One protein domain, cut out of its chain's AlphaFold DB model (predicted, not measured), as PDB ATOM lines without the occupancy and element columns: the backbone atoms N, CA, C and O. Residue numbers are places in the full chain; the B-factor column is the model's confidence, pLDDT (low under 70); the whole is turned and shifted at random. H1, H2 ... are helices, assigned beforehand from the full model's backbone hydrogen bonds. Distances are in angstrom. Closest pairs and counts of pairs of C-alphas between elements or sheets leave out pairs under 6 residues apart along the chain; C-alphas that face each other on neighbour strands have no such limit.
ATOM      1  N   LEU A  34     118.922 121.200 219.951       98.25
ATOM      2  CA  LEU A  34     118.085 120.096 219.469       98.25
ATOM      3  C   LEU A  34     117.435 120.439 218.123       98.25
ATOM      4  O   LEU A  34     117.285 119.565 217.278       98.25
ATOM      5  N   GLU A  35     117.046 121.689 217.901       97.94
ATOM      6  CA  GLU A  35     116.447 122.133 216.645       97.94
ATOM      7  C   GLU A  35     117.440 122.053 215.481       97.94
ATOM      8  O   GLU A  35     117.115 121.470 214.443       97.94
ATOM      9  N   VAL A  36     118.665 122.554 215.677       97.69
ATOM     10  CA  VAL A  36     119.756 122.489 214.692       97.69
ATOM     11  C   VAL A  36     120.039 121.042 214.289       97.69
ATOM     12  O   VAL A  36     120.067 120.726 213.096       97.69
ATOM     13  N   GLU A  37     120.172 120.133 215.258       98.06
ATOM     14  CA  GLU A  37     120.428 118.724 214.946       98.06
ATOM     15  C   GLU A  37     119.212 118.022 214.331       98.06
ATOM     16  O   GLU A  37     119.382 117.200 213.430       98.06
ATOM     17  N   ALA A  38     117.983 118.361 214.730       98.38
ATOM     18  CA  ALA A  38     116.782 117.814 214.102       98.38
ATOM     19  C   ALA A  38     116.674 118.258 212.635       98.38
ATOM     20  O   ALA A  38     116.334 117.449 211.768       98.38
ATOM     21  N   ASN A  39     117.021 119.514 212.340       97.88
ATOM     22  CA  ASN A  39     117.084 120.026 210.976       97.88
ATOM     23  C   ASN A  39     118.153 119.304 210.149       97.88
ATOM     24  O   ASN A  39     117.883 118.906 209.015       97.88
ATOM     25  N   PHE A  40     119.346 119.105 210.718       97.56
ATOM     26  CA  PHE A  40     120.437 118.390 210.058       97.56
ATOM     27  C   PHE A  40     120.060 116.937 209.751       97.56
ATOM     28  O   PHE A  40     120.199 116.500 208.609       97.56
ATOM     29  N   LEU A  41     119.529 116.205 210.737       97.94
ATOM     30  CA  LEU A  41     119.066 114.828 210.551       97.94
ATOM     31  C   LEU A  41     117.996 114.750 209.464       97.94
ATOM     32  O   LEU A  41     118.118 113.957 208.536       97.94
ATOM     33  N   ARG A  42     116.994 115.634 209.519       97.56
ATOM     34  CA  ARG A  42     115.964 115.733 208.482       97.56
ATOM     35  C   ARG A  42     116.567 115.970 207.097       97.56
ATOM     36  O   ARG A  42     116.121 115.353 206.135       97.56
ATOM     37  N   TYR A  43     117.531 116.881 206.981       97.69
ATOM     38  CA  TYR A  43     118.178 117.208 205.711       97.69
ATOM     39  C   TYR A  43     118.917 115.997 205.126       97.69
ATOM     40  O   TYR A  43     118.679 115.635 203.974       97.69
ATOM     41  N   VAL A  44     119.760 115.341 205.931       97.44
ATOM     42  CA  VAL A  44     120.513 114.153 205.507       97.44
ATOM     43  C   VAL A  44     119.563 113.027 205.116       97.44
ATOM     44  O   VAL A  44     119.701 112.461 204.029       97.44
ATOM     45  N   SER A  45     118.567 112.728 205.952       97.31
ATOM     46  CA  SER A  45     117.678 111.607 205.674       97.31
ATOM     47  C   SER A  45     116.817 111.847 204.430       97.31
ATOM     48  O   SER A  45     116.656 110.927 203.628       97.31
ATOM     49  N   ASN A  46     116.334 113.076 204.208       96.75
ATOM     50  CA  ASN A  46     115.615 113.432 202.979       96.75
ATOM     51  C   ASN A  46     116.501 113.335 201.732       96.75
ATOM     52  O   ASN A  46     116.050 112.804 200.721       96.75
ATOM     53  N   SER A  47     117.767 113.761 201.805       97.12
ATOM     54  CA  SER A  47     118.707 113.584 200.690       97.12
ATOM     55  C   SER A  47     118.870 112.107 200.319       97.12
ATOM     56  O   SER A  47     118.879 111.768 199.142       97.12
ATOM     57  N   LEU A  48     118.948 111.214 201.310       97.12
ATOM     58  CA  LEU A  48     119.068 109.771 201.077       97.12
ATOM     59  C   LEU A  48     117.761 109.132 200.580       97.12
ATOM     60  O   LEU A  48     117.793 108.106 199.903       97.12
ATOM     61  N   LEU A  49     116.597 109.716 200.888       96.50
ATOM     62  CA  LEU A  49     115.319 109.255 200.340       96.50
ATOM     63  C   LEU A  49     115.235 109.430 198.820       96.50
ATOM     64  O   LEU A  49     114.608 108.601 198.154       96.50
ATOM     65  N   GLU A  50     115.880 110.456 198.263       96.19
ATOM     66  CA  GLU A  50     115.931 110.669 196.812       96.19
ATOM     67  C   GLU A  50     116.621 109.494 196.102       96.19
ATOM     68  O   GLU A  50     116.106 108.983 195.099       96.19
ATOM     69  N   ASP A  51     117.707 108.982 196.687       95.56
ATOM     70  CA  ASP A  51     118.449 107.827 196.173       95.56
ATOM     71  C   ASP A  51     117.649 106.512 196.255       95.56
ATOM     72  O   ASP A  51     117.913 105.558 195.517       95.56
ATOM     73  N   LEU A  52     116.631 106.457 197.119       94.44
ATOM     74  CA  LEU A  52     115.755 105.295 197.306       94.44
ATOM     75  C   LEU A  52     114.509 105.308 196.413       94.44
ATOM     76  O   LEU A  52     113.773 104.320 196.389       94.44
ATOM     77  N   SER A  53     114.262 106.388 195.669       92.31
ATOM     78  CA  SER A  53     113.043 106.571 194.860       92.31
ATOM     79  C   SER A  53     112.806 105.477 193.806       92.31
ATOM     80  O   SER A  53     111.668 105.239 193.401       92.31
ATOM     81  N   GLY A  54     113.862 104.781 193.375       91.88
ATOM     82  CA  GLY A  54     113.788 103.672 192.419       91.88
ATOM     83  C   GLY A  54     113.619 102.281 193.039       91.88
ATOM     84  O   GLY A  54     113.430 101.318 192.293       91.88
ATOM     85  N   LEU A  55     113.706 102.151 194.367       93.00
ATOM     86  CA  LEU A  55     113.659 100.853 195.039       93.00
ATOM     87  C   LEU A  55     112.224 100.452 195.424       93.00
ATOM     88  O   LEU A  55     111.421 101.301 195.823       93.00
ATOM     89  N   PRO A  56     111.877  99.152 195.350       93.00
ATOM     90  CA  PRO A  56     110.612  98.646 195.863       93.00
ATOM     91  C   PRO A  56     110.437  98.970 197.351       93.00
ATOM     92  O   PRO A  56     111.335  98.755 198.161       93.00
ATOM     93  N   ALA A  57     109.240  99.421 197.730       89.81
ATOM     94  CA  ALA A  57     108.937  99.866 199.093       89.81
ATOM     95  C   ALA A  57     109.140  98.793 200.182       89.81
ATOM     96  O   ALA A  57     109.344  99.147 201.345       89.81
ATOM     97  N   ASP A  58     109.089  97.512 199.807       92.56
ATOM     98  CA  ASP A  58     109.174  96.358 200.710       92.56
ATOM     99  C   ASP A  58     110.521  95.611 200.619       92.56
ATOM    100  O   ASP A  58     110.704  94.592 201.287       92.56
ATOM    101  N   GLU A  59     111.461  96.077 199.789       95.31
ATOM    102  CA  GLU A  59     112.811  95.504 199.739       95.31
ATOM    103  C   GLU A  59     113.605  95.900 200.988       95.31
ATOM    104  O   GLU A  59     113.360  96.953 201.567       95.31
ATOM    105  N   VAL A  60     114.543  95.057 201.425       96.88
ATOM    106  CA  VAL A  60     115.429  95.406 202.544       96.88
ATOM    107  C   VAL A  60     116.306  96.588 202.137       96.88
ATOM    108  O   VAL A  60     116.814  96.651 201.018       96.88
ATOM    109  N   LEU A  61     116.466  97.532 203.054       96.44
ATOM    110  CA  LEU A  61     117.260  98.728 202.866       96.44
ATOM    111  C   LEU A  61     118.722  98.329 202.608       96.44
ATOM    112  O   LEU A  61     119.259  97.507 203.352       96.44
ATOM    113  N   PRO A  62     119.380  98.888 201.582       95.44
ATOM    114  CA  PRO A  62     120.789  98.611 201.342       95.44
ATOM    115  C   PRO A  62     121.674  99.016 202.531       95.44
ATOM    116  O   PRO A  62     121.503 100.103 203.083       95.44
ATOM    117  N   ASP A  63     122.679  98.199 202.857       93.62
ATOM    118  CA  ASP A  63     123.602  98.446 203.982       93.62
ATOM    119  C   ASP A  63     124.290  99.818 203.909       93.62
ATOM    120  O   ASP A  63     124.553 100.445 204.932       93.62
ATOM    121  N   TRP A  64     124.556 100.319 202.699       93.94
ATOM    122  CA  TRP A  64     125.194 101.621 202.512       93.94
ATOM    123  C   TRP A  64     124.316 102.789 202.980       93.94
ATOM    124  O   TRP A  64     124.861 103.801 203.404       93.94
ATOM    125  N   ILE A  65     122.983 102.654 202.964       95.69
ATOM    126  CA  ILE A  65     122.077 103.669 203.524       95.69
ATOM    127  C   ILE A  65     122.190 103.670 205.045       95.69
ATOM    128  O   ILE A  65     122.282 104.734 205.645       95.69
ATOM    129  N   ILE A  66     122.209 102.481 205.658       94.44
ATOM    130  CA  ILE A  66     122.366 102.323 207.110       94.44
ATOM    131  C   ILE A  66     123.697 102.932 207.553       94.44
ATOM    132  O   ILE A  66     123.727 103.639 208.550       94.44
ATOM    133  N   ALA A  67     124.769 102.705 206.787       92.75
ATOM    134  CA  ALA A  67     126.085 103.280 207.053       92.75
ATOM    135  C   ALA A  67     126.155 104.802 206.810       92.75
ATOM    136  O   ALA A  67     126.910 105.490 207.494       92.75
ATOM    137  N   ALA A  68     125.407 105.328 205.832       94.44
ATOM    138  CA  ALA A  68     125.399 106.753 205.499       94.44
ATOM    139  C   ALA A  68     124.544 107.584 206.471       94.44
ATOM    140  O   ALA A  68     124.959 108.672 206.874       94.44
ATOM    141  N   ASP A  69     123.370 107.086 206.873       96.38
ATOM    142  CA  ASP A  69     122.520 107.756 207.858       96.38
ATOM    143  C   ASP A  69     122.844 107.287 209.279       96.38
ATOM    144  O   ASP A  69     122.275 106.333 209.812       96.38
ATOM    145  N   THR A  70     123.717 108.043 209.942       94.31
ATOM    146  CA  THR A  70     124.091 107.796 211.342       94.31
ATOM    147  C   THR A  70     122.906 107.749 212.315       94.31
ATOM    148  O   THR A  70     123.031 107.140 213.377       94.31
ATOM    149  N   ALA A  71     121.742 108.331 211.992       96.81
ATOM    150  CA  ALA A  71     120.558 108.219 212.842       96.81
ATOM    151  C   ALA A  71     119.995 106.790 212.869       96.81
ATOM    152  O   ALA A  71     119.376 106.392 213.858       96.81
ATOM    153  N   LEU A  72     120.235 105.988 211.828       96.94
ATOM    154  CA  LEU A  72     119.834 104.580 211.778       96.94
ATOM    155  C   LEU A  72     120.687 103.695 212.688       96.94
ATOM    156  O   LEU A  72     120.249 102.610 213.073       96.94
ATOM    157  N   HIS A  73     121.852 104.177 213.126       95.88
ATOM    158  CA  HIS A  73     122.688 103.460 214.086       95.88
ATOM    159  C   HIS A  73     122.020 103.325 215.464       95.88
ATOM    160  O   HIS A  73     122.423 102.468 216.243       95.88
ATOM    161  N   TYR A  74     120.989 104.116 215.773       96.56
ATOM    162  CA  TYR A  74     120.220 104.026 217.024       96.56
ATOM    163  C   TYR A  74     119.035 103.056 216.932       96.56
ATOM    164  O   TYR A  74     118.341 102.812 217.918       96.56
ATOM    165  N   ILE A  75     118.811 102.462 215.759       96.75
ATOM    166  CA  ILE A  75     117.833 101.395 215.573       96.75
ATOM    167  C   ILE A  75     118.507 100.056 215.922       96.75
ATOM    168  O   ILE A  75     119.572  99.760 215.375       96.75
ATOM    169  N   PRO A  76     117.913  99.227 216.803       95.75
ATOM    170  CA  PRO A  76     118.459  97.922 217.162       95.75
ATOM    171  C   PRO A  76     118.702  97.037 215.937       95.75
ATOM    172  O   PRO A  76     117.869  96.981 215.027       95.75
ATOM    173  N   MET A  77     119.820  96.307 215.937       93.50
ATOM    174  CA  MET A  77     120.245  95.469 214.808       93.50
ATOM    175  C   MET A  77     119.191  94.425 214.411       93.50
ATOM    176  O   MET A  77     119.080  94.062 213.242       93.50
ATOM    177  N   GLU A  78     118.362  93.965 215.352       95.12
ATOM    178  CA  GLU A  78     117.284  93.003 215.096       95.12
ATOM    179  C   GLU A  78     116.187  93.553 214.171       95.12
ATOM    180  O   GLU A  78     115.377  92.788 213.635       95.12
ATOM    181  N   LEU A  79     116.125  94.876 214.002       96.62
ATOM    182  CA  LEU A  79     115.198  95.533 213.090       96.62
ATOM    183  C   LEU A  79     115.803  95.776 211.708       96.62
ATOM    184  O   LEU A  79     115.031  95.949 210.771       96.62
ATOM    185  N   HIS A  80     117.128  95.721 211.538       94.62
ATOM    186  CA  HIS A  80     117.797  96.082 210.278       94.62
ATOM    187  C   HIS A  80     117.348  95.210 209.105       94.62
ATOM    188  O   HIS A  80     117.047  95.717 208.031       94.62
ATOM    189  N   THR A  81     117.132  93.912 209.332       95.38
ATOM    190  CA  THR A  81     116.602  92.999 208.301       95.38
ATOM    191  C   THR A  81     115.139  93.266 207.923       95.38
ATOM    192  O   THR A  81     114.601  92.596 207.045       95.38
ATOM    193  N   LYS A  82     114.454  94.163 208.639       96.06
ATOM    194  CA  LYS A  82     113.062  94.582 208.405       96.06
ATOM    195  C   LYS A  82     112.968  96.030 207.930       96.06
ATOM    196  O   LYS A  82     111.864  96.497 207.657       96.06
ATOM    197  N   MET A  83     114.088  96.749 207.882       97.38
ATOM    198  CA  MET A  83     114.115  98.115 207.388       97.38
ATOM    199  C   MET A  83     113.942  98.055 205.882       97.38
ATOM    200  O   MET A  83     114.788  97.505 205.195       97.38
ATOM    201  N   SER A  84     112.835  98.582 205.380       97.69
ATOM    202  CA  SER A  84     112.598  98.796 203.957       97.69
ATOM    203  C   SER A  84     112.605 100.292 203.623       97.69
ATOM    204  O   SER A  84     112.575 101.113 204.546       97.69
ATOM    205  N   PRO A  85     112.588 100.706 202.343       97.88
ATOM    206  CA  PRO A  85     112.412 102.116 201.996       97.88
ATOM    207  C   PRO A  85     111.168 102.746 202.638       97.88
ATOM    208  O   PRO A  85     111.223 103.889 203.079       97.88
ATOM    209  N   ALA A  86     110.065 101.996 202.760       97.50
ATOM    210  CA  ALA A  86     108.867 102.457 203.464       97.50
ATOM    211  C   ALA A  86     109.077 102.619 204.977       97.50
ATOM    212  O   ALA A  86     108.653 103.615 205.558       97.50
ATOM    213  N   PHE A  87     109.765 101.667 205.621       97.94
ATOM    214  CA  PHE A  87     110.165 101.810 207.025       97.94
ATOM    215  C   PHE A  87     110.989 103.084 207.229       97.94
ATOM    216  O   PHE A  87     110.745 103.840 208.169       97.94
ATOM    217  N   TYR A  88     111.959 103.316 206.344       98.25
ATOM    218  CA  TYR A  88     112.858 104.452 206.440       98.25
ATOM    219  C   TYR A  88     112.127 105.777 206.205       98.25
ATOM    220  O   TYR A  88     112.270 106.677 207.022       98.25
ATOM    221  N   ARG A  89     111.240 105.876 205.204       97.94
ATOM    222  CA  ARG A  89     110.354 107.047 205.042       97.94
ATOM    223  C   ARG A  89     109.525 107.320 206.293       97.94
ATOM    224  O   ARG A  89     109.504 108.450 206.769       97.94
ATOM    225  N   GLY A  90     108.923 106.288 206.886       98.12
ATOM    226  CA  GLY A  90     108.198 106.424 208.151       98.12
ATOM    227  C   GLY A  90     109.072 106.946 209.301       98.12
ATOM    228  O   GLY A  90     108.611 107.770 210.088       98.12
ATOM    229  N   TYR A  91     110.338 106.522 209.372       98.56
ATOM    230  CA  TYR A  91     111.318 107.049 210.328       98.56
ATOM    231  C   TYR A  91     111.661 108.525 210.067       98.56
ATOM    232  O   TYR A  91     111.666 109.320 211.008       98.56
ATOM    233  N   VAL A  92     111.863 108.922 208.806       98.19
ATOM    234  CA  VAL A  92     112.096 110.328 208.431       98.19
ATOM    235  C   VAL A  92     110.911 111.204 208.830       98.19
ATOM    236  O   VAL A  92     111.115 112.246 209.443       98.19
ATOM    237  N   MET A  93     109.673 110.752 208.609       98.19
ATOM    238  CA  MET A  93     108.476 111.490 209.038       98.19
ATOM    239  C   MET A  93     108.412 111.700 210.561       98.19
ATOM    240  O   MET A  93     107.897 112.713 211.034       98.19
ATOM    241  N   VAL A  94     108.959 110.772 211.357       98.50
ATOM    242  CA  VAL A  94     109.099 110.960 212.812       98.50
ATOM    243  C   VAL A  94     110.124 112.053 213.132       98.50
ATOM    244  O   VAL A  94     109.851 112.893 213.991       98.50
ATOM    245  N   ILE A  95     111.270 112.081 212.441       98.56
ATOM    246  CA  ILE A  95     112.277 113.150 212.583       98.56
ATOM    247  C   ILE A  95     111.678 114.505 212.184       98.56
ATOM    248  O   ILE A  95     111.864 115.494 212.894       98.56
ATOM    249  N   GLU A  96     110.899 114.556 211.104       97.62
ATOM    250  CA  GLU A  96     110.201 115.774 210.686       97.62
ATOM    251  C   GLU A  96     109.213 116.259 211.741       97.62
ATOM    252  O   GLU A  96     109.219 117.438 212.090       97.62
ATOM    253  N   ALA A  97     108.410 115.359 212.315       97.69
ATOM    254  CA  ALA A  97     107.500 115.711 213.400       97.69
ATOM    255  C   ALA A  97     108.244 116.294 214.614       97.69
ATOM    256  O   ALA A  97     107.775 117.271 215.200       97.69
ATOM    257  N   ILE A  98     109.414 115.743 214.969       98.19
ATOM    258  CA  ILE A  98     110.279 116.287 216.028       98.19
ATOM    259  C   ILE A  98     110.741 117.705 215.676       98.19
ATOM    260  O   ILE A  98     110.577 118.616 216.487       98.19
ATOM    261  N   TYR A  99     111.266 117.900 214.466       97.88
ATOM    262  CA  TYR A  99     111.723 119.205 213.991       97.88
ATOM    263  C   TYR A  99     110.597 120.249 214.013       97.88
ATOM    264  O   TYR A  99     110.783 121.349 214.528       97.88
ATOM    265  N   TYR A 100     109.396 119.901 213.548       96.19
ATOM    266  CA  TYR A 100     108.258 120.823 213.564       96.19
ATOM    267  C   TYR A 100     107.760 121.164 214.968       96.19
ATOM    268  O   TYR A 100     107.245 122.262 215.152       96.19
ATOM    269  N   ILE A 101     107.894 120.265 215.950       96.62
ATOM    270  CA  ILE A 101     107.611 120.589 217.358       96.62
ATOM    271  C   ILE A 101     108.650 121.581 217.892       96.62
ATOM    272  O   ILE A 101     108.285 122.520 218.594       96.62
ATOM    273  N   LEU A 102     109.927 121.386 217.556       96.75
ATOM    274  CA  LEU A 102     111.014 122.260 218.006       96.75
ATOM    275  C   LEU A 102     110.938 123.655 217.374       96.75
ATOM    276  O   LEU A 102     111.191 124.624 218.071       96.75
ATOM    277  N   LEU A 103     110.474 123.781 216.129       95.31
ATOM    278  CA  LEU A 103     110.253 125.080 215.479       95.31
ATOM    279  C   LEU A 103     109.154 125.943 216.124       95.31
ATOM    280  O   LEU A 103     109.008 127.115 215.772       95.31
ATOM    281  N   GLN A 104     108.309 125.379 216.989       93.12
ATOM    282  CA  GLN A 104     107.226 126.146 217.601       93.12
ATOM    283  C   GLN A 104     107.766 127.117 218.652       93.12
ATOM    284  O   GLN A 104     108.610 126.776 219.477       93.12
ATOM    285  N   GLU A 105     107.206 128.324 218.663       88.12
ATOM    286  CA  GLU A 105     107.479 129.312 219.701       88.12
ATOM    287  C   GLU A 105     106.783 128.927 221.022       88.12
ATOM    288  O   GLU A 105     105.627 128.486 221.007       88.12
ATOM    289  N   PRO A 106     107.414 129.159 222.187       77.50
ATOM    290  CA  PRO A 106     106.927 128.711 223.496       77.50
ATOM    291  C   PRO A 106     105.724 129.491 224.048       77.50
ATOM    292  O   PRO A 106     105.439 129.409 225.241       77.50
ATOM    293  N   LEU A 107     105.013 130.259 223.216       66.75
ATOM    294  CA  LEU A 107     103.964 131.173 223.672       66.75
ATOM    295  C   LEU A 107     102.735 130.449 224.241       66.75
ATOM    296  O   LEU A 107     102.186 130.941 225.219       66.75
ATOM    297  N   ASP A 108     102.335 129.296 223.686       64.25
ATOM    298  CA  ASP A 108     101.137 128.557 224.142       64.25
ATOM    299  C   ASP A 108     101.180 127.028 223.909       64.25
ATOM    300  O   ASP A 108     100.336 126.300 224.438       64.25
ATOM    301  N   VAL A 109     102.141 126.512 223.134       68.69
ATOM    302  CA  VAL A 109     102.265 125.077 222.822       68.69
ATOM    303  C   VAL A 109     103.613 124.575 223.320       68.69
ATOM    304  O   VAL A 109     104.637 125.230 223.138       68.69
ATOM    305  N   ALA A 110     103.616 123.416 223.980       76.00
ATOM    306  CA  ALA A 110     104.848 122.799 224.448       76.00
ATOM    307  C   ALA A 110     105.713 122.373 223.246       76.00
ATOM    308  O   ALA A 110     105.464 121.336 222.635       76.00
ATOM    309  N   CYS A 111     106.758 123.145 222.950       91.69
ATOM    310  CA  CYS A 111     107.795 122.884 221.938       91.69
ATOM    311  C   CYS A 111     108.788 121.805 222.420       91.69
ATOM    312  O   CYS A 111     110.008 121.952 222.362       91.69
ATOM    313  N   ILE A 112     108.255 120.720 222.986       95.94
ATOM    314  CA  ILE A 112     109.026 119.646 223.611       95.94
ATOM    315  C   ILE A 112     108.669 118.332 222.911       95.94
ATOM    316  O   ILE A 112     107.546 117.840 223.075       95.94
ATOM    317  N   PRO A 113     109.608 117.715 222.173       97.31
ATOM    318  CA  PRO A 113     109.335 116.531 221.369       97.31
ATOM    319  C   PRO A 113     109.308 115.260 222.231       97.31
ATOM    320  O   PRO A 113     110.150 114.378 222.114       97.31
ATOM    321  N   THR A 114     108.340 115.145 223.138       97.38
ATOM    322  CA  THR A 114     108.094 113.884 223.858       97.38
ATOM    323  C   THR A 114     107.443 112.851 222.927       97.38
ATOM    324  O   THR A 114     106.751 113.241 221.985       97.38
ATOM    325  N   PRO A 115     107.543 111.536 223.202       97.81
ATOM    326  CA  PRO A 115     106.846 110.510 222.425       97.81
ATOM    327  C   PRO A 115     105.344 110.774 222.244       97.81
ATOM    328  O   PRO A 115     104.786 110.562 221.164       97.81
ATOM    329  N   ALA A 116     104.690 111.291 223.290       96.75
ATOM    330  CA  ALA A 116     103.283 111.670 223.244       96.75
ATOM    331  C   ALA A 116     103.039 112.880 222.327       96.75
ATOM    332  O   ALA A 116     102.118 112.838 221.515       96.75
ATOM    333  N   ALA A 117     103.877 113.920 222.418       96.38
ATOM    334  CA  ALA A 117     103.780 115.107 221.568       96.38
ATOM    335  C   ALA A 117     104.036 114.779 220.090       96.38
ATOM    336  O   ALA A 117     103.275 115.210 219.233       96.38
ATOM    337  N   ILE A 118     105.036 113.943 219.792       97.69
ATOM    338  CA  ILE A 118     105.333 113.472 218.429       97.69
ATOM    339  C   ILE A 118     104.148 112.689 217.867       97.69
ATOM    340  O   ILE A 118     103.710 112.932 216.744       97.69
ATOM    341  N   THR A 119     103.580 111.779 218.661       96.75
ATOM    342  CA  THR A 119     102.402 111.012 218.237       96.75
ATOM    343  C   THR A 119     101.212 111.931 217.970       96.75
ATOM    344  O   THR A 119     100.547 111.765 216.949       96.75
ATOM    345  N   ALA A 120     100.949 112.905 218.848       96.06
ATOM    346  CA  ALA A 120      99.881 113.885 218.664       96.06
ATOM    347  C   ALA A 120     100.099 114.716 217.391       96.06
ATOM    348  O   ALA A 120      99.203 114.783 216.552       96.06
ATOM    349  N   ARG A 121     101.319 115.224 217.188       95.75
ATOM    350  CA  ARG A 121     101.712 115.992 216.004       95.75
ATOM    351  C   ARG A 121     101.488 115.223 214.707       95.75
ATOM    352  O   ARG A 121     100.975 115.793 213.747       95.75
ATOM    353  N   ILE A 122     101.845 113.936 214.689       96.19
ATOM    354  CA  ILE A 122     101.610 113.045 213.548       96.19
ATOM    355  C   ILE A 122     100.111 112.871 213.293       96.19
ATOM    356  O   ILE A 122      99.722 112.783 212.138       96.19
ATOM    357  N   GLN A 123      99.253 112.800 214.319       95.75
ATOM    358  CA  GLN A 123      97.801 112.712 214.098       95.75
ATOM    359  C   GLN A 123      97.223 114.025 213.571       95.75
ATOM    360  O   GLN A 123      96.458 113.994 212.613       95.75
ATOM    361  N   GLU A 124      97.627 115.161 214.139       94.56
ATOM    362  CA  GLU A 124      97.220 116.490 213.668       94.56
ATOM    363  C   GLU A 124      97.582 116.681 212.191       94.56
ATOM    364  O   GLU A 124      96.733 117.061 211.389       94.56
ATOM    365  N   ALA A 125      98.797 116.290 211.799       93.69
ATOM    366  CA  ALA A 125      99.274 116.368 210.419       93.69
ATOM    367  C   ALA A 125      98.421 115.571 209.410       93.69
ATOM    368  O   ALA A 125      98.411 115.893 208.224       93.69
ATOM    369  N   LYS A 126      97.681 114.544 209.854       93.62
ATOM    370  CA  LYS A 126      96.748 113.780 208.998       93.62
ATOM    371  C   LYS A 126      95.447 114.525 208.733       93.62
ATOM    372  O   LYS A 126      94.769 114.245 207.745       93.62
ATOM    373  N   GLU A 127      95.060 115.392 209.660       94.25
ATOM    374  CA  GLU A 127      93.822 116.169 209.609       94.25
ATOM    375  C   GLU A 127      94.043 117.549 208.973       94.25
ATOM    376  O   GLU A 127      93.078 118.215 208.587       94.25
ATOM    377  N   GLU A 128      95.302 117.973 208.837       93.19
ATOM    378  CA  GLU A 128      95.676 119.239 208.221       93.19
ATOM    379  C   GLU A 128      95.289 119.325 206.726       93.19
ATOM    380  O   GLU A 128      95.292 118.326 205.999       93.19
ATOM    381  N   PRO A 129      94.974 120.535 206.219       93.75
ATOM    382  CA  PRO A 129      94.765 120.763 204.791       93.75
ATOM    383  C   PRO A 129      96.012 120.399 203.982       93.75
ATOM    384  O   PRO A 129      97.121 120.705 204.405       93.75
ATOM    385  N   LYS A 130      95.841 119.836 202.780       90.75
ATOM    386  CA  LYS A 130      96.954 119.400 201.913       90.75
ATOM    387  C   LYS A 130      97.927 120.516 201.530       90.75
ATOM    388  O   LYS A 130      99.037 120.237 201.100       90.75
ATOM    389  N   GLU A 131      97.494 121.768 201.616       92.38
ATOM    390  CA  GLU A 131      98.319 122.944 201.356       92.38
ATOM    391  C   GLU A 131      99.237 123.305 202.534       92.38
ATOM    392  O   GLU A 131     100.122 124.149 202.380       92.38
ATOM    393  N   SER A 132      99.020 122.705 203.708       91.62
ATOM    394  CA  SER A 132      99.887 122.887 204.866       91.62
ATOM    395  C   SER A 132     101.265 122.287 204.576       91.62
ATOM    396  O   SER A 132     101.338 121.143 204.123       91.62
ATOM    397  N   PRO A 133     102.367 122.997 204.882       87.62
ATOM    398  CA  PRO A 133     103.723 122.475 204.703       87.62
ATOM    399  C   PRO A 133     104.021 121.257 205.587       87.62
ATOM    400  O   PRO A 133     105.080 120.658 205.452       87.62
ATOM    401  N   THR A 134     103.116 120.927 206.508       90.50
ATOM    402  CA  THR A 134     103.233 119.821 207.454       90.50
ATOM    403  C   THR A 134     102.144 118.766 207.299       90.50
ATOM    404  O   THR A 134     102.071 117.857 208.123       90.50
ATOM    405  N   ALA A 135     101.283 118.877 206.284       93.06
ATOM    406  CA  ALA A 135     100.257 117.873 206.046       93.06
ATOM    407  C   ALA A 135     100.873 116.570 205.532       93.06
ATOM    408  O   ALA A 135     101.711 116.581 204.634       93.06
ATOM    409  N   LEU A 136     100.393 115.447 206.066       94.06
ATOM    410  CA  LEU A 136     100.795 114.116 205.624       94.06
ATOM    411  C   LEU A 136      99.838 113.588 204.554       94.06
ATOM    412  O   LEU A 136      98.611 113.585 204.715       94.06
ATOM    413  N   GLY A 137     100.406 113.097 203.458       94.19
ATOM    414  CA  GLY A 137      99.699 112.353 202.432       94.19
ATOM    415  C   GLY A 137      99.291 110.954 202.899       94.19
ATOM    416  O   GLY A 137      99.725 110.442 203.930       94.19
ATOM    417  N   ALA A 138      98.444 110.293 202.108       94.38
ATOM    418  CA  ALA A 138      98.039 108.914 202.392       94.38
ATOM    419  C   ALA A 138      99.234 107.940 202.378       94.38
ATOM    420  O   ALA A 138      99.252 107.001 203.170       94.38
ATOM    421  N   GLU A 139     100.216 108.190 201.507       94.94
ATOM    422  CA  GLU A 139     101.449 107.403 201.399       94.94
ATOM    423  C   GLU A 139     102.325 107.577 202.648       94.94
ATOM    424  O   GLU A 139     102.723 106.582 203.249       94.94
ATOM    425  N   ASP A 140     102.502 108.812 203.132       96.19
ATOM    426  CA  ASP A 140     103.271 109.086 204.354       96.19
ATOM    427  C   ASP A 140     102.664 108.381 205.574       96.19
ATOM    428  O   ASP A 140     103.366 107.795 206.397       96.19
ATOM    429  N   ILE A 141     101.329 108.374 205.677       96.00
ATOM    430  CA  ILE A 141     100.617 107.665 206.750       96.00
ATOM    431  C   ILE A 141     100.861 106.154 206.666       96.00
ATOM    432  O   ILE A 141     101.019 105.500 207.700       96.00
ATOM    433  N   GLU A 142     100.862 105.583 205.462       96.88
ATOM    434  CA  GLU A 142     101.154 104.164 205.257       96.88
ATOM    435  C   GLU A 142     102.589 103.825 205.680       96.88
ATOM    436  O   GLU A 142     102.795 102.850 206.407       96.88
ATOM    437  N   ASP A 143     103.559 104.652 205.301       97.44
ATOM    438  CA  ASP A 143     104.971 104.457 205.627       97.44
ATOM    439  C   ASP A 143     105.246 104.611 207.132       97.44
ATOM    440  O   ASP A 143     105.917 103.765 207.730       97.44
ATOM    441  N   ILE A 144     104.629 105.595 207.798       97.81
ATOM    442  CA  ILE A 144     104.652 105.721 209.267       97.81
ATOM    443  C   ILE A 144     104.081 104.459 209.930       97.81
ATOM    444  O   ILE A 144     104.646 103.934 210.894       97.81
ATOM    445  N   ASN A 145     102.967 103.930 209.416       97.44
ATOM    446  CA  ASN A 145     102.382 102.702 209.954       97.44
ATOM    447  C   ASN A 145     103.306 101.493 209.744       97.44
ATOM    448  O   ASN A 145     103.406 100.657 210.643       97.44
ATOM    449  N   LYS A 146     103.998 101.397 208.601       97.25
ATOM    450  CA  LYS A 146     104.991 100.342 208.333       97.25
ATOM    451  C   LYS A 146     106.183 100.435 209.281       97.25
ATOM    452  O   LYS A 146     106.585  99.405 209.826       97.25
ATOM    453  N   PHE A 147     106.684 101.642 209.549       98.31
ATOM    454  CA  PHE A 147     107.726 101.880 210.550       98.31
ATOM    455  C   PHE A 147     107.326 101.316 211.921       98.31
ATOM    456  O   PHE A 147     108.029 100.464 212.473       98.31
ATOM    457  N   PHE A 148     106.156 101.697 212.442       98.12
ATOM    458  CA  PHE A 148     105.687 101.199 213.740       98.12
ATOM    459  C   PHE A 148     105.372  99.695 213.730       98.12
ATOM    460  O   PHE A 148     105.727  98.985 214.672       98.12
ATOM    461  N   ALA A 149     104.756  99.173 212.664       97.62
ATOM    462  CA  ALA A 149     104.412  97.754 212.548       97.62
ATOM    463  C   ALA A 149     105.647  96.837 212.517       97.62
ATOM    464  O   ALA A 149     105.591  95.705 213.001       97.62
ATOM    465  N   ALA A 150     106.772  97.324 211.990       97.56
ATOM    466  CA  ALA A 150     108.040  96.601 211.985       97.56
ATOM    467  C   ALA A 150     108.748  96.585 213.354       97.56
ATOM    468  O   ALA A 150     109.724  95.849 213.520       97.56
ATOM    469  N   GLY A 151     108.251  97.343 214.340       97.94
ATOM    470  CA  GLY A 151     108.868  97.517 215.659       97.94
ATOM    471  C   GLY A 151     109.625  98.837 215.825       97.94
ATOM    472  O   GLY A 151     110.335  98.999 216.818       97.94
ATOM    473  N   GLY A 152     109.482  99.766 214.876       98.06
ATOM    474  CA  GLY A 152     109.969 101.136 214.995       98.06
ATOM    475  C   GLY A 152     109.363 101.857 216.200       98.06
ATOM    476  O   GLY A 152     108.255 101.554 216.646       98.06
ATOM    477  N   ARG A 153     110.120 102.805 216.750       98.06
ATOM    478  CA  ARG A 153     109.766 103.587 217.937       98.06
ATOM    479  C   ARG A 153     110.248 105.021 217.765       98.06
ATOM    480  O   ARG A 153     111.337 105.230 217.234       98.06
ATOM    481  N   VAL A 154     109.475 105.996 218.240       98.31
ATOM    482  CA  VAL A 154     109.863 107.419 218.166       98.31
ATOM    483  C   VAL A 154     111.104 107.716 219.007       98.31
ATOM    484  O   VAL A 154     111.889 108.605 218.690       98.31
ATOM    485  N   GLU A 155     111.318 106.913 220.044       98.06
ATOM    486  CA  GLU A 155     112.467 106.972 220.930       98.06
ATOM    487  C   GLU A 155     113.788 106.755 220.189       98.06
ATOM    488  O   GLU A 155     114.781 107.337 220.600       98.06
ATOM    489  N   PHE A 156     113.817 105.993 219.085       98.19
ATOM    490  CA  PHE A 156     115.044 105.824 218.295       98.19
ATOM    491  C   PHE A 156     115.500 107.151 217.669       98.19
ATOM    492  O   PHE A 156     116.678 107.488 217.742       98.19
ATOM    493  N   ALA A 157     114.559 107.939 217.134       98.25
ATOM    494  CA  ALA A 157     114.852 109.251 216.560       98.25
ATOM    495  C   ALA A 157     115.258 110.266 217.638       98.25
ATOM    496  O   ALA A 157     116.204 111.026 217.455       98.25
ATOM    497  N   LEU A 158     114.576 110.256 218.789       98.38
ATOM    498  CA  LEU A 158     114.936 111.115 219.922       98.38
ATOM    499  C   LEU A 158     116.302 110.760 220.514       98.38
ATOM    500  O   LEU A 158     117.049 111.642 220.941       98.38
ATOM    501  N   GLU A 159     116.634 109.475 220.559       97.69
ATOM    502  CA  GLU A 159     117.929 109.017 221.032       97.69
ATOM    503  C   GLU A 159     119.042 109.471 220.088       97.69
ATOM    504  O   GLU A 159     119.984 110.104 220.565       97.69
ATOM    505  N   ALA A 160     118.870 109.281 218.775       97.94
ATOM    506  CA  ALA A 160     119.786 109.803 217.763       97.94
ATOM    507  C   ALA A 160     119.971 111.320 217.875       97.94
ATOM    508  O   ALA A 160     121.093 111.823 217.879       97.94
ATOM    509  N   LEU A 161     118.867 112.054 218.017       98.25
ATOM    510  CA  LEU A 161     118.878 113.505 218.127       98.25
ATOM    511  C   LEU A 161     119.654 113.992 219.358       98.25
ATOM    512  O   LEU A 161     120.528 114.850 219.253       98.25
ATOM    513  N   THR A 162     119.321 113.457 220.535       97.88
ATOM    514  CA  THR A 162     119.930 113.905 221.797       97.88
ATOM    515  C   THR A 162     121.403 113.529 221.898       97.88
ATOM    516  O   THR A 162     122.185 114.307 222.436       97.88
ATOM    517  N   ASP A 163     121.782 112.361 221.382       96.69
ATOM    518  CA  ASP A 163     123.165 111.894 221.383       96.69
ATOM    519  C   ASP A 163     124.030 112.719 220.422       96.69
ATOM    520  O   ASP A 163     125.092 113.192 220.811       96.69
ATOM    521  N   ARG A 164     123.531 113.035 219.220       96.19
ATOM    522  CA  ARG A 164     124.233 113.931 218.285       96.19
ATOM    523  C   ARG A 164     124.397 115.349 218.822       96.19
ATOM    524  O   ARG A 164     125.488 115.908 218.744       96.19
ATOM    525  N   ALA A 165     123.337 115.907 219.409       97.31
ATOM    526  CA  ALA A 165     123.398 117.216 220.054       97.31
ATOM    527  C   ALA A 165     124.444 117.242 221.182       97.31
ATOM    528  O   ALA A 165     125.149 118.236 221.343       97.31
ATOM    529  N   MET A 166     124.578 116.143 221.930       97.00
ATOM    530  CA  MET A 166     125.612 115.983 222.950       97.00
ATOM    531  C   MET A 166     127.011 115.866 222.335       97.00
ATOM    532  O   MET A 166     127.902 116.591 222.769       97.00
ATOM    533  N   GLU A 167     127.212 115.002 221.336       95.12
ATOM    534  CA  GLU A 167     128.525 114.747 220.721       95.12
ATOM    535  C   GLU A 167     129.136 115.982 220.044       95.12
ATOM    536  O   GLU A 167     130.361 116.131 220.037       95.12
ATOM    537  N   LYS A 168     128.298 116.894 219.537       95.06
ATOM    538  CA  LYS A 168     128.733 118.192 219.000       95.06
ATOM    539  C   LYS A 168     128.914 119.293 220.048       95.06
ATOM    540  O   LYS A 168     129.468 120.337 219.735       95.06
ATOM    541  N   SER A 169     128.450 119.078 221.274       96.31
ATOM    542  CA  SER A 169     128.599 120.043 222.367       96.31
ATOM    543  C   SER A 169     129.920 119.843 223.127       96.31
ATOM    544  O   SER A 169     130.543 118.786 223.000       96.31
ATOM    545  N   PRO A 170     130.307 120.766 224.026       96.19
ATOM    546  CA  PRO A 170     131.477 120.602 224.893       96.19
ATOM    547  C   PRO A 170     131.513 119.310 225.736       96.19
ATOM    548  O   PRO A 170     132.592 118.859 226.137       96.19
ATOM    549  N   GLU A 171     130.357 118.688 225.993       94.50
ATOM    550  CA  GLU A 171     130.258 117.407 226.711       94.50
ATOM    551  C   GLU A 171     130.649 116.203 225.830       94.50
ATOM    552  O   GLU A 171     131.137 115.182 226.335       94.50
ATOM    553  N   GLY A 172     130.515 116.346 224.511       93.31
ATOM    554  CA  GLY A 172     130.751 115.323 223.502       93.31
ATOM    555  C   GLY A 172     132.198 114.859 223.391       93.31
ATOM    556  O   GLY A 172     133.155 115.606 223.625       93.31
ATOM    557  N   SER A 173     132.383 113.591 223.037       88.75
ATOM    558  CA  SER A 173     133.708 113.030 222.779       88.75
ATOM    559  C   SER A 173     134.260 113.470 221.425       88.75
ATOM    560  O   SER A 173     135.443 113.808 221.334       88.75
ATOM    561  N   GLU A 174     133.395 113.554 220.416       85.31
ATOM    562  CA  GLU A 174     133.736 114.000 219.069       85.31
ATOM    563  C   GLU A 174     134.151 115.472 219.060       85.31
ATOM    564  O   GLU A 174     135.193 115.801 218.488       85.31
ATOM    565  N   TYR A 175     133.429 116.335 219.784       88.56
ATOM    566  CA  TYR A 175     133.807 117.736 220.003       88.56
ATOM    567  C   TYR A 175     135.257 117.899 220.482       88.56
ATOM    568  O   TYR A 175     135.987 118.786 220.041       88.56
ATOM    569  N   ARG A 176     135.723 117.021 221.381       86.31
ATOM    570  CA  ARG A 176     137.099 117.085 221.904       86.31
ATOM    571  C   ARG A 176     138.148 116.627 220.892       86.31
ATOM    572  O   ARG A 176     139.310 117.009 221.026       86.31
ATOM    573  N   ARG A 177     137.765 115.789 219.928       88.00
ATOM    574  CA  ARG A 177     138.669 115.171 218.949       88.00
ATOM    575  C   ARG A 177     138.770 115.971 217.653       88.00
ATOM    576  O   ARG A 177     139.850 116.027 217.072       88.00
ATOM    577  N   LYS A 178     137.673 116.585 217.212       90.88
ATOM    578  CA  LYS A 178     137.555 117.241 215.904       90.88
ATOM    579  C   LYS A 178     137.608 118.758 216.050       90.88
ATOM    580  O   LYS A 178     136.937 119.334 216.903       90.88
ATOM    581  N   THR A 179     138.435 119.422 215.244       93.50
ATOM    582  CA  THR A 179     138.570 120.889 215.308       93.50
ATOM    583  C   THR A 179     137.356 121.572 214.698       93.50
ATOM    584  O   THR A 179     136.866 122.543 215.260       93.50
ATOM    585  N   GLU A 180     136.814 120.983 213.642       94.19
ATOM    586  CA  GLU A 180     135.647 121.449 212.903       94.19
ATOM    587  C   GLU A 180     134.423 121.567 213.824       94.19
ATOM    588  O   GLU A 180     133.732 122.576 213.808       94.19
ATOM    589  N   LEU A 181     134.212 120.597 214.723       91.81
ATOM    590  CA  LEU A 181     133.104 120.646 215.689       91.81
ATOM    591  C   LEU A 181     133.268 121.751 216.740       91.81
ATOM    592  O   LEU A 181     132.279 122.258 217.262       91.81
ATOM    593  N   ARG A 182     134.507 122.137 217.062       94.44
ATOM    594  CA  ARG A 182     134.757 123.266 217.968       94.44
ATOM    595  C   ARG A 182     134.466 124.592 217.285       94.44
ATOM    596  O   ARG A 182     133.913 125.477 217.924       94.44
ATOM    597  N   GLU A 183     134.798 124.703 216.004       95.81
ATOM    598  CA  GLU A 183     134.456 125.863 215.182       95.81
ATOM    599  C   GLU A 183     132.933 125.980 214.996       95.81
ATOM    600  O   GLU A 183     132.391 127.059 215.225       95.81
ATOM    601  N   GLU A 184     132.233 124.873 214.702       94.56
ATOM    602  CA  GLU A 184     130.759 124.820 214.648       94.56
ATOM    603  C   GLU A 184     130.125 125.295 215.968       94.56
ATOM    604  O   GLU A 184     129.197 126.100 215.962       94.56
ATOM    605  N   GLU A 185     130.642 124.852 217.117       95.81
ATOM    606  CA  GLU A 185     130.147 125.294 218.428       95.81
ATOM    607  C   GLU A 185     130.426 126.778 218.698       95.81
ATOM    608  O   GLU A 185     129.594 127.476 219.272       95.81
ATOM    609  N   GLU A 186     131.589 127.291 218.292       96.81
ATOM    610  CA  GLU A 186     131.893 128.720 218.401       96.81
ATOM    611  C   GLU A 186     130.978 129.577 217.517       96.81
ATOM    612  O   GLU A 186     130.735 130.744 217.833       96.81
ATOM    613  N   GLU A 187     130.512 129.049 216.386       97.12
ATOM    614  CA  GLU A 187     129.484 129.685 215.561       97.12
ATOM    615  C   GLU A 187     128.117 129.623 216.241       97.12
ATOM    616  O   GLU A 187     127.488 130.670 216.399       97.12
ATOM    617  N   PHE A 188     127.722 128.456 216.754       96.19
ATOM    618  CA  PHE A 188     126.486 128.289 217.518       96.19
ATOM    619  C   PHE A 188     126.406 129.263 218.703       96.19
ATOM    620  O   PHE A 188     125.413 129.969 218.858       96.19
ATOM    621  N   GLU A 189     127.467 129.385 219.506       97.12
ATOM    622  CA  GLU A 189     127.507 130.307 220.650       97.12
ATOM    623  C   GLU A 189     127.346 131.781 220.245       97.12
ATOM    624  O   GLU A 189     126.781 132.564 221.008       97.12
ATOM    625  N   LYS A 190     127.782 132.169 219.037       97.56
ATOM    626  CA  LYS A 190     127.524 133.520 218.501       97.56
ATOM    627  C   LYS A 190     126.060 133.697 218.107       97.56
ATOM    628  O   LYS A 190     125.523 134.785 218.291       97.56
ATOM    629  N   GLU A 191     125.425 132.663 217.560       96.94
ATOM    630  CA  GLU A 191     124.009 132.696 217.173       96.94
ATOM    631  C   GLU A 191     123.083 132.782 218.391       96.94
ATOM    632  O   GLU A 191     122.057 133.461 218.337       96.94
ATOM    633  N   VAL A 192     123.466 132.153 219.508       96.75
ATOM    634  CA  VAL A 192     122.664 132.122 220.742       96.75
ATOM    635  C   VAL A 192     123.125 133.105 221.827       96.75
ATOM    636  O   VAL A 192     122.681 132.993 222.973       96.75
ATOM    637  N   ASP A 193     123.984 134.080 221.508       97.19
ATOM    638  CA  ASP A 193     124.542 135.035 222.490       97.19
ATOM    639  C   ASP A 193     123.442 135.832 223.222       97.19
ATOM    640  O   ASP A 193     123.491 136.015 224.439       97.19
ATOM    641  N   ASP A 194     122.371 136.193 222.509       97.00
ATOM    642  CA  ASP A 194     121.216 136.912 223.067       97.00
ATOM    643  C   ASP A 194     120.288 136.026 223.928       97.00
ATOM    644  O   ASP A 194     119.388 136.528 224.615       97.00
ATOM    645  N   ILE A 195     120.486 134.704 223.918       95.19
ATOM    646  CA  ILE A 195     119.688 133.745 224.685       95.19
ATOM    647  C   ILE A 195     120.303 133.568 226.083       95.19
ATOM    648  O   ILE A 195     121.492 133.252 226.196       95.19
ATOM    649  N   PRO A 196     119.522 133.700 227.176       95.44
ATOM    650  CA  PRO A 196     120.054 133.606 228.531       95.44
ATOM    651  C   PRO A 196     120.632 132.220 228.826       95.44
ATOM    652  O   PRO A 196     119.986 131.199 228.587       95.44
ATOM    653  N   MET A 197     121.824 132.203 229.426       95.31
ATOM    654  CA  MET A 197     122.460 130.973 229.893       95.31
ATOM    655  C   MET A 197     121.655 130.310 231.014       95.31
ATOM    656  O   MET A 197     121.123 130.975 231.913       95.31
ATOM    657  N   CYS A 198     121.635 128.985 231.017       95.06
ATOM    658  CA  CYS A 198     120.987 128.163 232.023       95.06
ATOM    659  C   CYS A 198     121.890 127.005 232.450       95.06
ATOM    660  O   CYS A 198     122.630 126.430 231.658       95.06
ATOM    661  N   MET A 199     121.763 126.561 233.704       93.88
ATOM    662  CA  MET A 199     122.470 125.358 234.158       93.88
ATOM    663  C   MET A 199     122.071 124.076 233.400       93.88
ATOM    664  O   MET A 199     122.759 123.063 233.505       93.88
ATOM    665  N   ASN A 200     120.955 124.114 232.664       93.88
ATOM    666  CA  ASN A 200     120.449 122.999 231.870       93.88
ATOM    667  C   ASN A 200     120.891 123.038 230.397       93.88
ATOM    668  O   ASN A 200     120.524 122.122 229.667       93.88
ATOM    669  N   ASP A 201     121.682 124.031 229.969       95.81
ATOM    670  CA  ASP A 201     122.111 124.185 228.565       95.81
ATOM    671  C   ASP A 201     122.879 122.970 228.029       95.81
ATOM    672  O   ASP A 201     122.795 122.672 226.843       95.81
ATOM    673  N   LEU A 202     123.582 122.244 228.907       96.38
ATOM    674  CA  LEU A 202     124.366 121.044 228.581       96.38
ATOM    675  C   LEU A 202     123.982 119.827 229.447       96.38
ATOM    676  O   LEU A 202     124.700 118.833 229.512       96.38
ATOM    677  N   ASN A 203     122.835 119.866 230.137       95.81
ATOM    678  CA  ASN A 203     122.400 118.773 231.016       95.81
ATOM    679  C   ASN A 203     121.639 117.680 230.236       95.81
ATOM    680  O   ASN A 203     120.451 117.431 230.466       95.81
ATOM    681  N   PHE A 204     122.327 117.018 229.301       96.06
ATOM    682  CA  PHE A 204     121.728 116.031 228.393       96.06
ATOM    683  C   PHE A 204     121.062 114.858 229.117       96.06
ATOM    684  O   PHE A 204     119.982 114.429 228.719       96.06
ATOM    685  N   ALA A 205     121.630 114.370 230.223       95.62
ATOM    686  CA  ALA A 205     121.028 113.278 230.995       95.62
ATOM    687  C   ALA A 205     119.635 113.649 231.550       95.62
ATOM    688  O   ALA A 205     118.700 112.838 231.525       95.62
ATOM    689  N   PHE A 206     119.480 114.889 232.027       94.25
ATOM    690  CA  PHE A 206     118.195 115.404 232.493       94.25
ATOM    691  C   PHE A 206     117.212 115.585 231.333       94.25
ATOM    692  O   PHE A 206     116.077 115.117 231.425       94.25
ATOM    693  N   VAL A 207     117.665 116.184 230.228       95.94
ATOM    694  CA  VAL A 207     116.855 116.390 229.017       95.94
ATOM    695  C   VAL A 207     116.337 115.062 228.471       95.94
ATOM    696  O   VAL A 207     115.134 114.915 228.275       95.94
ATOM    697  N   ARG A 208     117.201 114.050 228.333       96.94
ATOM    698  CA  ARG A 208     116.822 112.692 227.910       96.94
ATOM    699  C   ARG A 208     115.720 112.111 228.790       96.94
ATOM    700  O   ARG A 208     114.685 111.691 228.282       96.94
ATOM    701  N   THR A 209     115.899 112.169 230.110       96.25
ATOM    702  CA  THR A 209     114.901 111.668 231.069       96.25
ATOM    703  C   THR A 209     113.552 112.373 230.899       96.25
ATOM    704  O   THR A 209     112.501 111.737 230.943       96.25
ATOM    705  N   ARG A 210     113.566 113.692 230.677       95.69
ATOM    706  CA  ARG A 210     112.355 114.498 230.468       95.69
ATOM    707  C   ARG A 210     111.690 114.259 229.113       95.69
ATOM    708  O   ARG A 210     110.468 114.339 229.030       95.69
ATOM    709  N   LEU A 211     112.461 113.892 228.093       96.56
ATOM    710  CA  LEU A 211     111.960 113.439 226.794       96.56
ATOM    711  C   LEU A 211     111.434 111.992 226.824       96.56
ATOM    712  O   LEU A 211     110.959 111.500 225.807       96.56
ATOM    713  N   GLY A 212     111.477 111.305 227.970       96.81
ATOM    714  CA  GLY A 212     111.023 109.917 228.097       96.81
ATOM    715  C   GLY A 212     112.062 108.879 227.665       96.81
ATOM    716  O   GLY A 212     111.724 107.706 227.520       96.81
TER     717      GLY A 212
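What this domain is: This is residues 34 to 212 of the 260 residues of an uncharacterized protein of Phlebiopsis gigantea 11061_1 CR5-6 (UniProt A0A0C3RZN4). The core of this model is the long helix H5, with H1 side by side with it and running opposite ways; H6 and H7 cross H5 on its side away from H1, and H8 crosses both H1 and H5. H3 and H11 pack on H8, H2 makes a corner with H3, and from the last residue of H8 the chain goes on through H9 into H10, an arm at whose far end residues 189 to 200 stick out, of which 189 to 191 belong to H10. The printed part has 179 residues with eleven named helices, H1 to H11 in order along the chain, and no named strand: the class is all helix. It is compact, with a radius of gyration of the C-alphas of 16.8 A and spans of 46 by 39 by 27 A.

How they stand to each other: Start at H1, residues 34 to 51, and look across to H5, residues 85 to 102. They touch at a shallow tilt of 26 degrees, opposite ways, and their closest C-alphas, those of Ala 38 and Tyr 99, are 5.2 A apart. Between them in the chain come H2, residues 63 to 68, H3, residues 70 to 74, and H4, residues 77 to 80. H2 is close to H1 but not clearly touching, with the C-alphas of Leu 48 and Ile 65 at 7.2 A. H2 and H3 touch only at the corner, and only just, with 3 pairs of C-alphas within 8 A; the closest are those of Ile 66 and Leu 72, at 5.8 A. H4 touches no helix. H6, residues 115 to 127, touches H5 and is about perpendicular to it, at 78 degrees; its Ile 118 comes closest, with its C-alpha 5.9 A from that of Ala 97. H7, residues 138 to 149, also touches H5, about perpendicular at 80 degrees, with the C-alphas of Gly 90 and Ile 144 at 3.8 A. Next find the hub, H8, residues 154 to 167, which touches six other helices. Among them are H1, at a steep tilt of 65 degrees with Leu 34 and Ala 165 closest, C-alphas 6.1 A apart, and H3, whose Ala 71 has its C-alpha 5.2 A from that of Ala 160. H8 touches H5 with its residues 154 to 158 alone, closest at the C-alphas of Ile 95 and Ala 157, 6.1 A. H9, residues 173 to 177, touches H10, residues 179 to 191, only at the corner, with the C-alphas of Tyr 175 and Leu 181 at 5.3 A. H11, residues 204 to 210, touches H8 at a shallow tilt of 24 degrees, opposite ways, with Met 166 and Phe 204 closest, C-alphas 6.7 A apart. In H2, H5, H7, H8, H9, H10 and H11 every O i to N i+4 pair is within hydrogen-bond range; H1 has 13 of 14, H6 7 of 9 and H3 0 of 1, beside 2 of 2 O i to N i+3 pairs in H3, and H4 is too short for an i+4 pair.

Where its parts are: Find C-alpha 34 at (118.085, 120.096, 219.469); from there H1 runs 26.3 A to C-alpha 51. H5 begins at C-alpha 85, (112.412, 102.116, 201.996), and is 25.8 A long. H6 measures 19.1 A, H7 16.4 A, H8 20.2 A and H10 18.8 A. H11 ends at C-alpha 210, (112.355, 114.498, 230.468).

The domain as a whole: The two C-alphas farthest apart, those of Pro 56 and Pro 196, are 48.8 A from each other. The printed part has no cut. Look for the long links at H1 to H2, H5 to H6 and H10 to H11. The mean pLDDT of the printed part is 95.0, and residues 107 to 109 are under 70.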